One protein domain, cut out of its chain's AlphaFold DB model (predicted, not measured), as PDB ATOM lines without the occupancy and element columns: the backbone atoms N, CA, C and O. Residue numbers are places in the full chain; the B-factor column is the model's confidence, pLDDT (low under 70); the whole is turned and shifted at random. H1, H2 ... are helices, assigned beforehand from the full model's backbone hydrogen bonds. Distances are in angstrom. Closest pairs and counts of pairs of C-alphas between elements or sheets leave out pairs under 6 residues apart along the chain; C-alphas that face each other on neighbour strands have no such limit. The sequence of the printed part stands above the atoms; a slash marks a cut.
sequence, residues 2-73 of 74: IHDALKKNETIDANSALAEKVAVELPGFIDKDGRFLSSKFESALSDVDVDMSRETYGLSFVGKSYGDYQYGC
ATOM      1  N   ILE A   2     -27.058 -12.063  33.701       69.75
ATOM      2  CA  ILE A   2     -26.827 -12.601  32.332       69.75
ATOM      3  C   ILE A   2     -25.401 -12.332  31.809       69.75
ATOM      4  O   ILE A   2     -24.799 -13.181  31.164       69.75
ATOM      5  N   HIS A   3     -24.830 -11.165  32.123       68.06
ATOM      6  CA  HIS A   3     -23.516 -10.754  31.610       68.06
ATOM      7  C   HIS A   3     -22.352 -11.639  32.102       68.06
ATOM      8  O   HIS A   3     -21.396 -11.871  31.375       68.06
ATOM      9  N   ASP A   4     -22.455 -12.166  33.325       69.12
ATOM     10  CA  ASP A   4     -21.457 -13.076  33.904       69.12
ATOM     11  C   ASP A   4     -21.524 -14.475  33.266       69.12
ATOM     12  O   ASP A   4     -20.499 -15.079  32.967       69.12
ATOM     13  N   ALA A   5     -22.742 -14.948  32.975       66.69
ATOM     14  CA  ALA A   5     -22.969 -16.203  32.261       66.69
ATOM     15  C   ALA A   5     -22.465 -16.138  30.810       66.69
ATOM     16  O   ALA A   5     -21.837 -17.080  30.339       66.69
ATOM     17  N   LEU A   6     -22.665 -15.009  30.120       65.94
ATOM     18  CA  LEU A   6     -22.135 -14.792  28.767       65.94
ATOM     19  C   LEU A   6     -20.602 -14.836  28.732       65.94
ATOM     20  O   LEU A   6     -20.044 -15.503  27.868       65.94
ATOM     21  N   LYS A   7     -19.922 -14.204  29.699       66.25
ATOM     22  CA  LYS A   7     -18.451 -14.260  29.802       66.25
ATOM     23  C   LYS A   7     -17.919 -15.672  30.039       66.25
ATOM     24  O   LYS A   7     -16.896 -16.041  29.475       66.25
ATOM     25  N   LYS A   8     -18.605 -16.464  30.865       62.12
ATOM     26  CA  LYS A   8     -18.236 -17.868  31.098       62.12
ATOM     27  C   LYS A   8     -18.414 -18.699  29.829       62.12
ATOM     28  O   LYS A   8     -17.488 -19.395  29.438       62.12
ATOM     29  N   ASN A   9     -19.544 -18.540  29.141       63.12
ATOM     30  CA  ASN A   9     -19.823 -19.251  27.891       63.12
ATOM     31  C   ASN A   9     -18.859 -18.881  26.751       63.12
ATOM     32  O   ASN A   9     -18.614 -19.703  25.881       63.12
ATOM     33  N   GLU A  10     -18.297 -17.670  26.750       62.91
ATOM     34  CA  GLU A  10     -17.314 -17.238  25.744       62.91
ATOM     35  C   GLU A  10     -15.987 -18.015  25.830       62.91
ATOM     36  O   GLU A  10     -15.269 -18.126  24.842       62.91
ATOM     37  N   THR A  11     -15.665 -18.571  27.003       61.53
ATOM     38  CA  THR A  11     -14.355 -19.192  27.266       61.53
ATOM     39  C   THR A  11     -14.399 -20.724  27.225       61.53
ATOM     40  O   THR A  11     -13.353 -21.369  27.253       61.53
ATOM     41  N   ILE A  12     -15.592 -21.322  27.187       62.72
ATOM     42  CA  ILE A  12     -15.788 -22.761  27.376       62.72
ATOM     43  C   ILE A  12     -16.333 -23.354  26.077       62.72
ATOM     44  O   ILE A  12     -17.453 -23.063  25.664       62.72
ATOM     45  N   ASP A  13     -15.534 -24.202  25.433       69.12
ATOM     46  CA  ASP A  13     -15.973 -24.981  24.276       69.12
ATOM     47  C   ASP A  13     -16.731 -26.237  24.731       69.12
ATOM     48  O   ASP A  13     -16.414 -26.810  25.777       69.12
ATOM     49  N   ALA A  14     -17.699 -26.702  23.937       66.06
ATOM     50  CA  ALA A  14     -18.491 -27.898  24.242       66.06
ATOM     51  C   ALA A  14     -17.628 -29.148  24.503       66.06
ATOM     52  O   ALA A  14     -18.033 -30.026  25.261       66.06
ATOM     53  N   ASN A  15     -16.424 -29.215  23.924       73.50
ATOM     54  CA  ASN A  15     -15.526 -30.360  24.068       73.50
ATOM     55  C   ASN A  15     -14.443 -30.180  25.145       73.50
ATOM     56  O   ASN A  15     -13.630 -31.083  25.337       73.50
ATOM     57  N   SER A  16     -14.406 -29.043  25.845       72.25
ATOM     58  CA  SER A  16     -13.362 -28.732  26.839       72.25
ATOM     59  C   SER A  16     -13.275 -29.777  27.960       72.25
ATOM     60  O   SER A  16     -12.193 -30.300  28.220       72.25
ATOM     61  N   ALA A  17     -14.412 -30.183  28.530       72.94
ATOM     62  CA  ALA A  17     -14.469 -31.215  29.569       72.94
ATOM     63  C   ALA A  17     -13.991 -32.593  29.074       72.94
ATOM     64  O   ALA A  17     -13.337 -33.340  29.805       72.94
ATOM     65  N   LEU A  18     -14.296 -32.939  27.819       73.69
ATOM     66  CA  LEU A  18     -13.815 -34.173  27.200       73.69
ATOM     67  C   LEU A  18     -12.293 -34.115  27.002       73.69
ATOM     68  O   LEU A  18     -11.597 -35.081  27.307       73.69
ATOM     69  N   ALA A  19     -11.777 -32.978  26.533       74.94
ATOM     70  CA  ALA A  19     -10.348 -32.770  26.333       74.94
ATOM     71  C   ALA A  19      -9.564 -32.868  27.652       74.94
ATOM     72  O   ALA A  19      -8.517 -33.515  27.685       74.94
ATOM     73  N   GLU A  20     -10.087 -32.305  28.745       76.75
ATOM     74  CA  GLU A  20      -9.484 -32.443  30.075       76.75
ATOM     75  C   GLU A  20      -9.481 -33.898  30.560       76.75
ATOM     76  O   GLU A  20      -8.443 -34.383  31.012       76.75
ATOM     77  N   LYS A  21     -10.592 -34.634  30.408       77.62
ATOM     78  CA  LYS A  21     -10.643 -36.066  30.768       77.62
ATOM     79  C   LYS A  21      -9.627 -36.890  29.984       77.62
ATOM     80  O   LYS A  21      -8.884 -37.668  30.575       77.62
ATOM     81  N   VAL A  22      -9.530 -36.672  28.672       77.69
ATOM     82  CA  VAL A  22      -8.536 -37.349  27.828       77.69
ATOM     83  C   VAL A  22      -7.112 -36.992  28.266       77.69
ATOM     84  O   VAL A  22      -6.261 -37.873  28.332       77.69
ATOM     85  N   ALA A  23      -6.842 -35.735  28.622       75.25
ATOM     86  CA  ALA A  23      -5.523 -35.331  29.107       75.25
ATOM     87  C   ALA A  23      -5.152 -35.981  30.456       75.25
ATOM     88  O   ALA A  23      -3.987 -36.321  30.664       75.25
ATOM     89  N   VAL A  24      -6.126 -36.175  31.352       78.75
ATOM     90  CA  VAL A  24      -5.921 -36.800  32.671       78.75
ATOM     91  C   VAL A  24      -5.766 -38.318  32.566       78.75
ATOM     92  O   VAL A  24      -4.860 -38.883  33.178       78.75
ATOM     93  N   GLU A  25      -6.631 -38.987  31.804       79.25
ATOM     94  CA  GLU A  25      -6.674 -40.454  31.741       79.25
ATOM     95  C   GLU A  25      -5.695 -41.036  30.709       79.25
ATOM     96  O   GLU A  25      -5.219 -42.161  30.866       79.25
ATOM     97  N   LEU A  26      -5.348 -40.270  29.669       80.38
ATOM     98  CA  LEU A  26      -4.505 -40.711  28.554       80.38
ATOM     99  C   LEU A  26      -3.319 -39.755  28.294       80.38
ATOM    100  O   LEU A  26      -3.071 -39.374  27.144       80.38
ATOM    101  N   PRO A  27      -2.495 -39.418  29.309       76.19
ATOM    102  CA  PRO A  27      -1.379 -38.479  29.144       76.19
ATOM    103  C   PRO A  27      -0.321 -38.981  28.148       76.19
ATOM    104  O   PRO A  27       0.388 -38.193  27.531       76.19
ATOM    105  N   GLY A  28      -0.225 -40.301  27.941       78.06
ATOM    106  CA  GLY A  28       0.700 -40.918  26.984       78.06
ATOM    107  C   GLY A  28       0.305 -40.775  25.507       78.06
ATOM    108  O   GLY A  28       1.083 -41.189  24.639       78.06
ATOM    109  N   PHE A  29      -0.878 -40.227  25.220       76.25
ATOM    110  CA  PHE A  29      -1.415 -40.023  23.869       76.25
ATOM    111  C   PHE A  29      -1.518 -38.541  23.490       76.25
ATOM    112  O   PHE A  29      -2.030 -38.215  22.422       76.25
ATOM    113  N   ILE A  30      -1.006 -37.646  24.335       78.12
ATOM    114  CA  ILE A  30      -0.928 -36.213  24.068       78.12
ATOM    115  C   ILE A  30       0.516 -35.869  23.698       78.12
ATOM    116  O   ILE A  30       1.458 -36.227  24.406       78.12
ATOM    117  N   ASP A  31       0.695 -35.209  22.556       79.69
ATOM    118  CA  ASP A  31       2.000 -34.710  22.129       79.69
ATOM    119  C   ASP A  31       2.441 -33.500  22.979       79.69
ATOM    120  O   ASP A  31       1.635 -32.877  23.672       79.69
ATOM    121  N   LYS A  32       3.717 -33.115  22.899       74.56
ATOM    122  CA  LYS A  32       4.255 -31.933  23.595       74.56
ATOM    123  C   LYS A  32       3.587 -30.633  23.135       74.56
ATOM    124  O   LYS A  32       3.510 -29.689  23.915       74.56
ATOM    125  N   ASP A  33       3.068 -30.620  21.909       73.00
ATOM    126  CA  ASP A  33       2.249 -29.539  21.345       73.00
ATOM    127  C   ASP A  33       0.772 -29.573  21.802       73.00
ATOM    128  O   ASP A  33      -0.042 -28.779  21.332       73.00
ATOM    129  N   GLY A  34       0.386 -30.503  22.686       68.94
ATOM    130  CA  GLY A  34      -0.988 -30.633  23.185       68.94
ATOM    131  C   GLY A  34      -1.965 -31.256  22.182       68.94
ATOM    132  O   GLY A  34      -3.177 -31.184  22.365       68.94
ATOM    133  N   ARG A  35      -1.457 -31.862  21.101       77.88
ATOM    134  CA  ARG A  35      -2.276 -32.528  20.076       77.88
ATOM    135  C   ARG A  35      -2.510 -33.991  20.437       77.88
ATOM    136  O   ARG A  35      -1.585 -34.680  20.859       77.88
ATOM    137  N   PHE A  36      -3.732 -34.474  20.218       80.31
ATOM    138  CA  PHE A  36      -4.077 -35.880  20.425       80.31
ATOM    139  C   PHE A  36      -3.477 -36.765  19.323       80.31
ATOM    140  O   PHE A  36      -3.708 -36.545  18.131       80.31
ATOM    141  N   LEU A  37      -2.714 -37.781  19.721       82.69
ATOM    142  CA  LEU A  37      -2.045 -38.733  18.837       82.69
ATOM    143  C   LEU A  37      -2.994 -39.887  18.480       82.69
ATOM    144  O   LEU A  37      -2.825 -41.013  18.958       82.69
ATOM    145  N   SER A  38      -3.975 -39.617  17.612       79.31
ATOM    146  CA  SER A  38      -4.980 -40.609  17.191       79.31
ATOM    147  C   SER A  38      -4.353 -41.898  16.651       79.31
ATOM    148  O   SER A  38      -4.758 -42.982  17.041       79.31
ATOM    149  N   SER A  39      -3.276 -41.793  15.870       78.50
ATOM    150  CA  SER A  39      -2.577 -42.954  15.301       78.50
ATOM    151  C   SER A  39      -2.000 -43.902  16.365       78.50
ATOM    152  O   SER A  39      -2.052 -45.124  16.206       78.50
ATOM    153  N   LYS A  40      -1.480 -43.356  17.474       80.31
ATOM    154  CA  LYS A  40      -0.964 -44.161  18.590       80.31
ATOM    155  C   LYS A  40      -2.110 -44.833  19.344       80.31
ATOM    156  O   LYS A  40      -1.970 -45.977  19.765       80.31
ATOM    157  N   PHE A  41      -3.232 -44.131  19.490       81.81
ATOM    158  CA  PHE A  41      -4.442 -44.645  20.126       81.81
ATOM    159  C   PHE A  41      -5.085 -45.773  19.307       81.81
ATOM    160  O   PHE A  41      -5.356 -46.838  19.848       81.81
ATOM    161  N   GLU A  42      -5.218 -45.592  17.992       79.50
ATOM    162  CA  GLU A  42      -5.700 -46.622  17.062       79.50
ATOM    163  C   GLU A  42      -4.797 -47.866  17.066       79.50
ATOM    164  O   GLU A  42      -5.292 -48.993  17.071       79.50
ATOM    165  N   SER A  43      -3.474 -47.676  17.127       79.94
ATOM    166  CA  SER A  43      -2.521 -48.791  17.225       79.94
ATOM    167  C   SER A  43      -2.645 -49.544  18.552       79.94
ATOM    168  O   SER A  43      -2.605 -50.769  18.559       79.94
ATOM    169  N   ALA A  44      -2.836 -48.833  19.670       78.31
ATOM    170  CA  ALA A  44      -3.048 -49.451  20.979       78.31
ATOM    171  C   ALA A  44      -4.379 -50.219  21.059       78.31
ATOM    172  O   ALA A  44      -4.434 -51.280  21.666       78.31
ATOM    173  N   LEU A  45      -5.441 -49.711  20.428       77.31
ATOM    174  CA  LEU A  45      -6.736 -50.395  20.352       77.31
ATOM    175  C   LEU A  45      -6.690 -51.641  19.461       77.31
ATOM    176  O   LEU A  45      -7.313 -52.649  19.790       77.31
ATOM    177  N   SER A  46      -5.922 -51.584  18.370       73.12
ATOM    178  CA  SER A  46      -5.730 -52.722  17.461       73.12
ATOM    179  C   SER A  46      -4.978 -53.881  18.128       73.12
ATOM    180  O   SER A  46      -5.217 -55.034  17.792       73.12
ATOM    181  N   ASP A  47      -4.095 -53.589  19.089       70.88
ATOM    182  CA  ASP A  47      -3.363 -54.597  19.875       70.88
ATOM    183  C   ASP A  47      -4.269 -55.341  20.879       70.88
ATOM    184  O   ASP A  47      -3.996 -56.479  21.252       70.88
ATOM    185  N   VAL A  48      -5.385 -54.720  21.284       72.94
ATOM    186  CA  VAL A  48      -6.340 -55.248  22.277       72.94
ATOM    187  C   VAL A  48      -7.520 -55.990  21.618       72.94
ATOM    188  O   VAL A  48      -8.455 -56.387  22.304       72.94
ATOM    189  N   ASP A  49      -7.476 -56.224  20.300       60.16
ATOM    190  CA  ASP A  49      -8.553 -56.881  19.529       60.16
ATOM    191  C   ASP A  49      -9.896 -56.123  19.618       60.16
ATOM    192  O   ASP A  49     -10.983 -56.700  19.597       60.16
ATOM    193  N   VAL A  50      -9.843 -54.792  19.748       68.62
ATOM    194  CA  VAL A  50     -11.046 -53.954  19.707       68.62
ATOM    195  C   VAL A  50     -11.378 -53.655  18.249       68.62
ATOM    196  O   VAL A  50     -10.700 -52.858  17.599       68.62
ATOM    197  N   ASP A  51     -12.444 -54.272  17.735       61.53
ATOM    198  CA  ASP A  51     -12.969 -53.962  16.406       61.53
ATOM    199  C   ASP A  51     -13.503 -52.522  16.392       61.53
ATOM    200  O   ASP A  51     -14.551 -52.206  16.961       61.53
ATOM    201  N   MET A  52     -12.758 -51.618  15.751       62.50
ATOM    202  CA  MET A  52     -13.222 -50.266  15.446       62.50
ATOM    203  C   MET A  52     -14.238 -50.341  14.302       62.50
ATOM    204  O   MET A  52     -13.975 -49.901  13.179       62.50
ATOM    205  N   SER A  53     -15.402 -50.929  14.579       61.97
ATOM    206  CA  SER A  53     -16.518 -50.947  13.645       61.97
ATOM    207  C   SER A  53     -16.844 -49.508  13.260       61.97
ATOM    208  O   SER A  53     -17.153 -48.649  14.088       61.97
ATOM    209  N   ARG A  54     -16.703 -49.224  11.964       60.16
ATOM    210  CA  ARG A  54     -16.830 -47.897  11.349       60.16
ATOM    211  C   ARG A  54     -18.305 -47.493  11.223       60.16
ATOM    212  O   ARG A  54     -18.746 -47.038  10.170       60.16
ATOM    213  N   GLU A  55     -19.087 -47.708  12.276       61.09
ATOM    214  CA  GLU A  55     -20.498 -47.343  12.344       61.09
ATOM    215  C   GLU A  55     -20.628 -45.829  12.535       61.09
ATOM    216  O   GLU A  55     -20.841 -45.296  13.619       61.09
ATOM    217  N   THR A  56     -20.481 -45.098  11.435       58.19
ATOM    218  CA  THR A  56     -20.758 -43.665  11.364       58.19
ATOM    219  C   THR A  56     -22.228 -43.434  11.033       58.19
ATOM    220  O   THR A  56     -22.568 -43.112   9.895       58.19
ATOM    221  N   TYR A  57     -23.117 -43.562  12.019       59.91
ATOM    222  CA  TYR A  57     -24.435 -42.927  11.934       59.91
ATOM    223  C   TYR A  57     -24.644 -41.981  13.114       59.91
ATOM    224  O   TYR A  57     -25.191 -42.336  14.154       59.91
ATOM    225  N   GLY A  58     -24.172 -40.746  12.947       67.44
ATOM    226  CA  GLY A  58     -24.464 -39.645  13.858       67.44
ATOM    227  C   GLY A  58     -25.577 -38.769  13.294       67.44
ATOM    228  O   GLY A  58     -25.435 -38.218  12.201       67.44
ATOM    229  N   LEU A  59     -26.671 -38.591  14.040       78.75
ATOM    230  CA  LEU A  59     -27.706 -37.622  13.678       78.75
ATOM    231  C   LEU A  59     -27.164 -36.202  13.882       78.75
ATOM    232  O   LEU A  59     -26.939 -35.760  15.010       78.75
ATOM    233  N   SER A  60     -26.962 -35.481  12.782       78.25
ATOM    234  CA  SER A  60     -26.569 -34.071  12.810       78.25
ATOM    235  C   SER A  60     -27.816 -33.190  12.772       78.25
ATOM    236  O   SER A  60     -28.559 -33.209  11.794       78.25
ATOM    237  N   PHE A  61     -28.048 -32.414  13.831       82.94
ATOM    238  CA  PHE A  61     -29.161 -31.469  13.924       82.94
ATOM    239  C   PHE A  61     -28.694 -30.115  14.474       82.94
ATOM    240  O   PHE A  61     -27.695 -30.019  15.194       82.94
ATOM    241  N   VAL A  62     -29.425 -29.052  14.130       87.06
ATOM    242  CA  VAL A  62     -29.138 -27.689  14.600       87.06
ATOM    243  C   VAL A  62     -29.310 -27.632  16.117       87.06
ATOM    244  O   VAL A  62     -30.359 -27.998  16.636       87.06
ATOM    245  N   GLY A  63     -28.278 -27.179  16.831       81.25
ATOM    246  CA  GLY A  63     -28.278 -27.110  18.296       81.25
ATOM    247  C   GLY A  63     -27.670 -28.325  19.007       81.25
ATOM    248  O   GLY A  63     -27.579 -28.293  20.231       81.25
ATOM    249  N   LYS A  64     -27.180 -29.347  18.286       82.94
ATOM    250  CA  LYS A  64     -26.480 -30.496  18.896       82.94
ATOM    251  C   LYS A  64     -25.333 -30.056  19.814       82.94
ATOM    252  O   LYS A  64     -25.315 -30.416  20.983       82.94
ATOM    253  N   SER A  65     -24.445 -29.198  19.308       76.56
ATOM    254  CA  SER A  65     -23.303 -28.673  20.073       76.56
ATOM    255  C   SER A  65     -23.720 -27.867  21.311       76.56
ATOM    256  O   SER A  65     -23.017 -27.891  22.313       76.56
ATOM    257  N   TYR A  66     -24.878 -27.201  21.274       80.19
ATOM    258  CA  TYR A  66     -25.411 -26.487  22.436       80.19
ATOM    259  C   TYR A  66     -25.947 -27.450  23.503       80.19
ATOM    260  O   TYR A  66     -25.752 -27.225  24.694       80.19
ATOM    261  N   GLY A  67     -26.586 -28.546  23.082       79.00
ATOM    262  CA  GLY A  67     -26.953 -29.638  23.983       79.00
ATOM    263  C   GLY A  67     -25.718 -30.260  24.634       79.00
ATOM    264  O   GLY A  67     -25.651 -30.323  25.857       79.00
ATOM    265  N   ASP A  68     -24.720 -30.634  23.830       79.62
ATOM    266  CA  ASP A  68     -23.443 -31.176  24.318       79.62
ATOM    267  C   ASP A  68     -22.779 -30.224  25.337       79.62
ATOM    268  O   ASP A  68     -22.350 -30.670  26.395       79.62
ATOM    269  N   TYR A  69     -22.788 -28.909  25.095       76.31
ATOM    270  CA  TYR A  69     -22.291 -27.910  26.051       76.31
ATOM    271  C   TYR A  69     -23.047 -27.917  27.393       76.31
ATOM    272  O   TYR A  69     -22.436 -27.892  28.460       76.31
ATOM    273  N   GLN A  70     -24.381 -27.970  27.354       72.19
ATOM    274  CA  GLN A  70     -25.226 -27.923  28.553       72.19
ATOM    275  C   GLN A  70     -25.100 -29.186  29.422       72.19
ATOM    276  O   GLN A  70     -25.229 -29.093  30.641       72.19
ATOM    277  N   TYR A  71     -24.865 -30.351  28.812       69.19
ATOM    278  CA  TYR A  71     -24.762 -31.636  29.518       69.19
ATOM    279  C   TYR A  71     -23.317 -32.096  29.767       69.19
ATOM    280  O   TYR A  71     -23.086 -32.921  30.646       69.19
ATOM    281  N   GLY A  72     -22.339 -31.575  29.023       59.81
ATOM    282  CA  GLY A  72     -20.923 -31.937  29.143       59.81
ATOM    283  C   GLY A  72     -20.220 -31.361  30.376       59.81
ATOM    284  O   GLY A  72     -19.117 -31.791  30.697       59.81
ATOM    285  N   CYS A  73     -20.854 -30.416  31.075       43.31
ATOM    286  CA  CYS A  73     -20.298 -29.692  32.220       43.31
ATOM    287  C   CYS A  73     -20.911 -30.121  33.576       43.31
ATOM    288  O   CYS A  73     -21.123 -29.267  34.442       43.31
TER     289      CYS A  73
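AT A GLANCE: This is residues 2 to 73 of the 74 residues of an uncharacterized protein of Corynebacterium vitaeruminis DSM 20294 (UniProt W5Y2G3). Three short, separate helices are strung along a loose, open ring, H2, a looping link, H3, and then a long stretch with no named element that sweeps back to H4, whose end comes near the beginning of H2; a fourth short helix, H1, lies outside the ring, joined to H2 by a tight link. Residues 2 to 8 of H1 stick out from this ring as an arm. The printed part has 72 residues with four named helices, in the order H1, H2, H3, H4, and no named strand; the class is all helix, with 39 residues in the helices. The whole is loose, with a radius of gyration of the C-alphas of 16.0 A, and only just flat, spanning 50 by 32 by 16 A.

IN THESE COORDINATES: H1 is residues 2 to 11, 15.0 A from first to last C-alpha, and begins at C-alpha 2 at (-26.827, -12.601, 32.332). H2 is residues 16 to 25, 14.4 A long, with C-alpha 16 at (-13.362, -28.732, 26.839). H3 is residues 38 to 47, 14.3 A long. H4 is residues 64 to 72, 11.7 A long, and ends at C-alpha 72 at (-20.923, -31.937, 29.143).

HOW THE PARTS SIT: H1 touches no helix, and it is apart from H2, H3 and H4. H2 and H4 are close but not clearly touching, with 2 pairs of C-alphas within 8 A; the closest C-alphas are those of Ala 17 and Gly 72, 6.5 A apart. Their lines stand at a steep tilt of 54 degrees, and they run the same way. Their centres are 15.9 A apart. H3 is apart from H2 and also apart from H4. In H2, H3 and H4 every O i to N i+4 pair is within hydrogen-bond range, and in H1 5 of 6 are.

THE WHOLE: The C-alphas of His 3 and Asp 49 are the two farthest apart, at 50.0 A, while the first and last printed C-alphas, of Ile 2 and Cys 73, are 18.3 A apart. The printed part has no cut. The link from H1 to H2 is tight, with 4 residues; the links from H2 to H3, 12 residues, and from H3 to H4, 16 residues, are long. Residues 2 to 8 and residues 53 to 63 stand free. Without them the body has 54 residues and spans 39 by 27 by 15 A. The mean pLDDT of the printed part is 72.4, and 27 residues are under 70: residues 2 to 14, residue 34, residues 49 to 58 and residues 71 to 73.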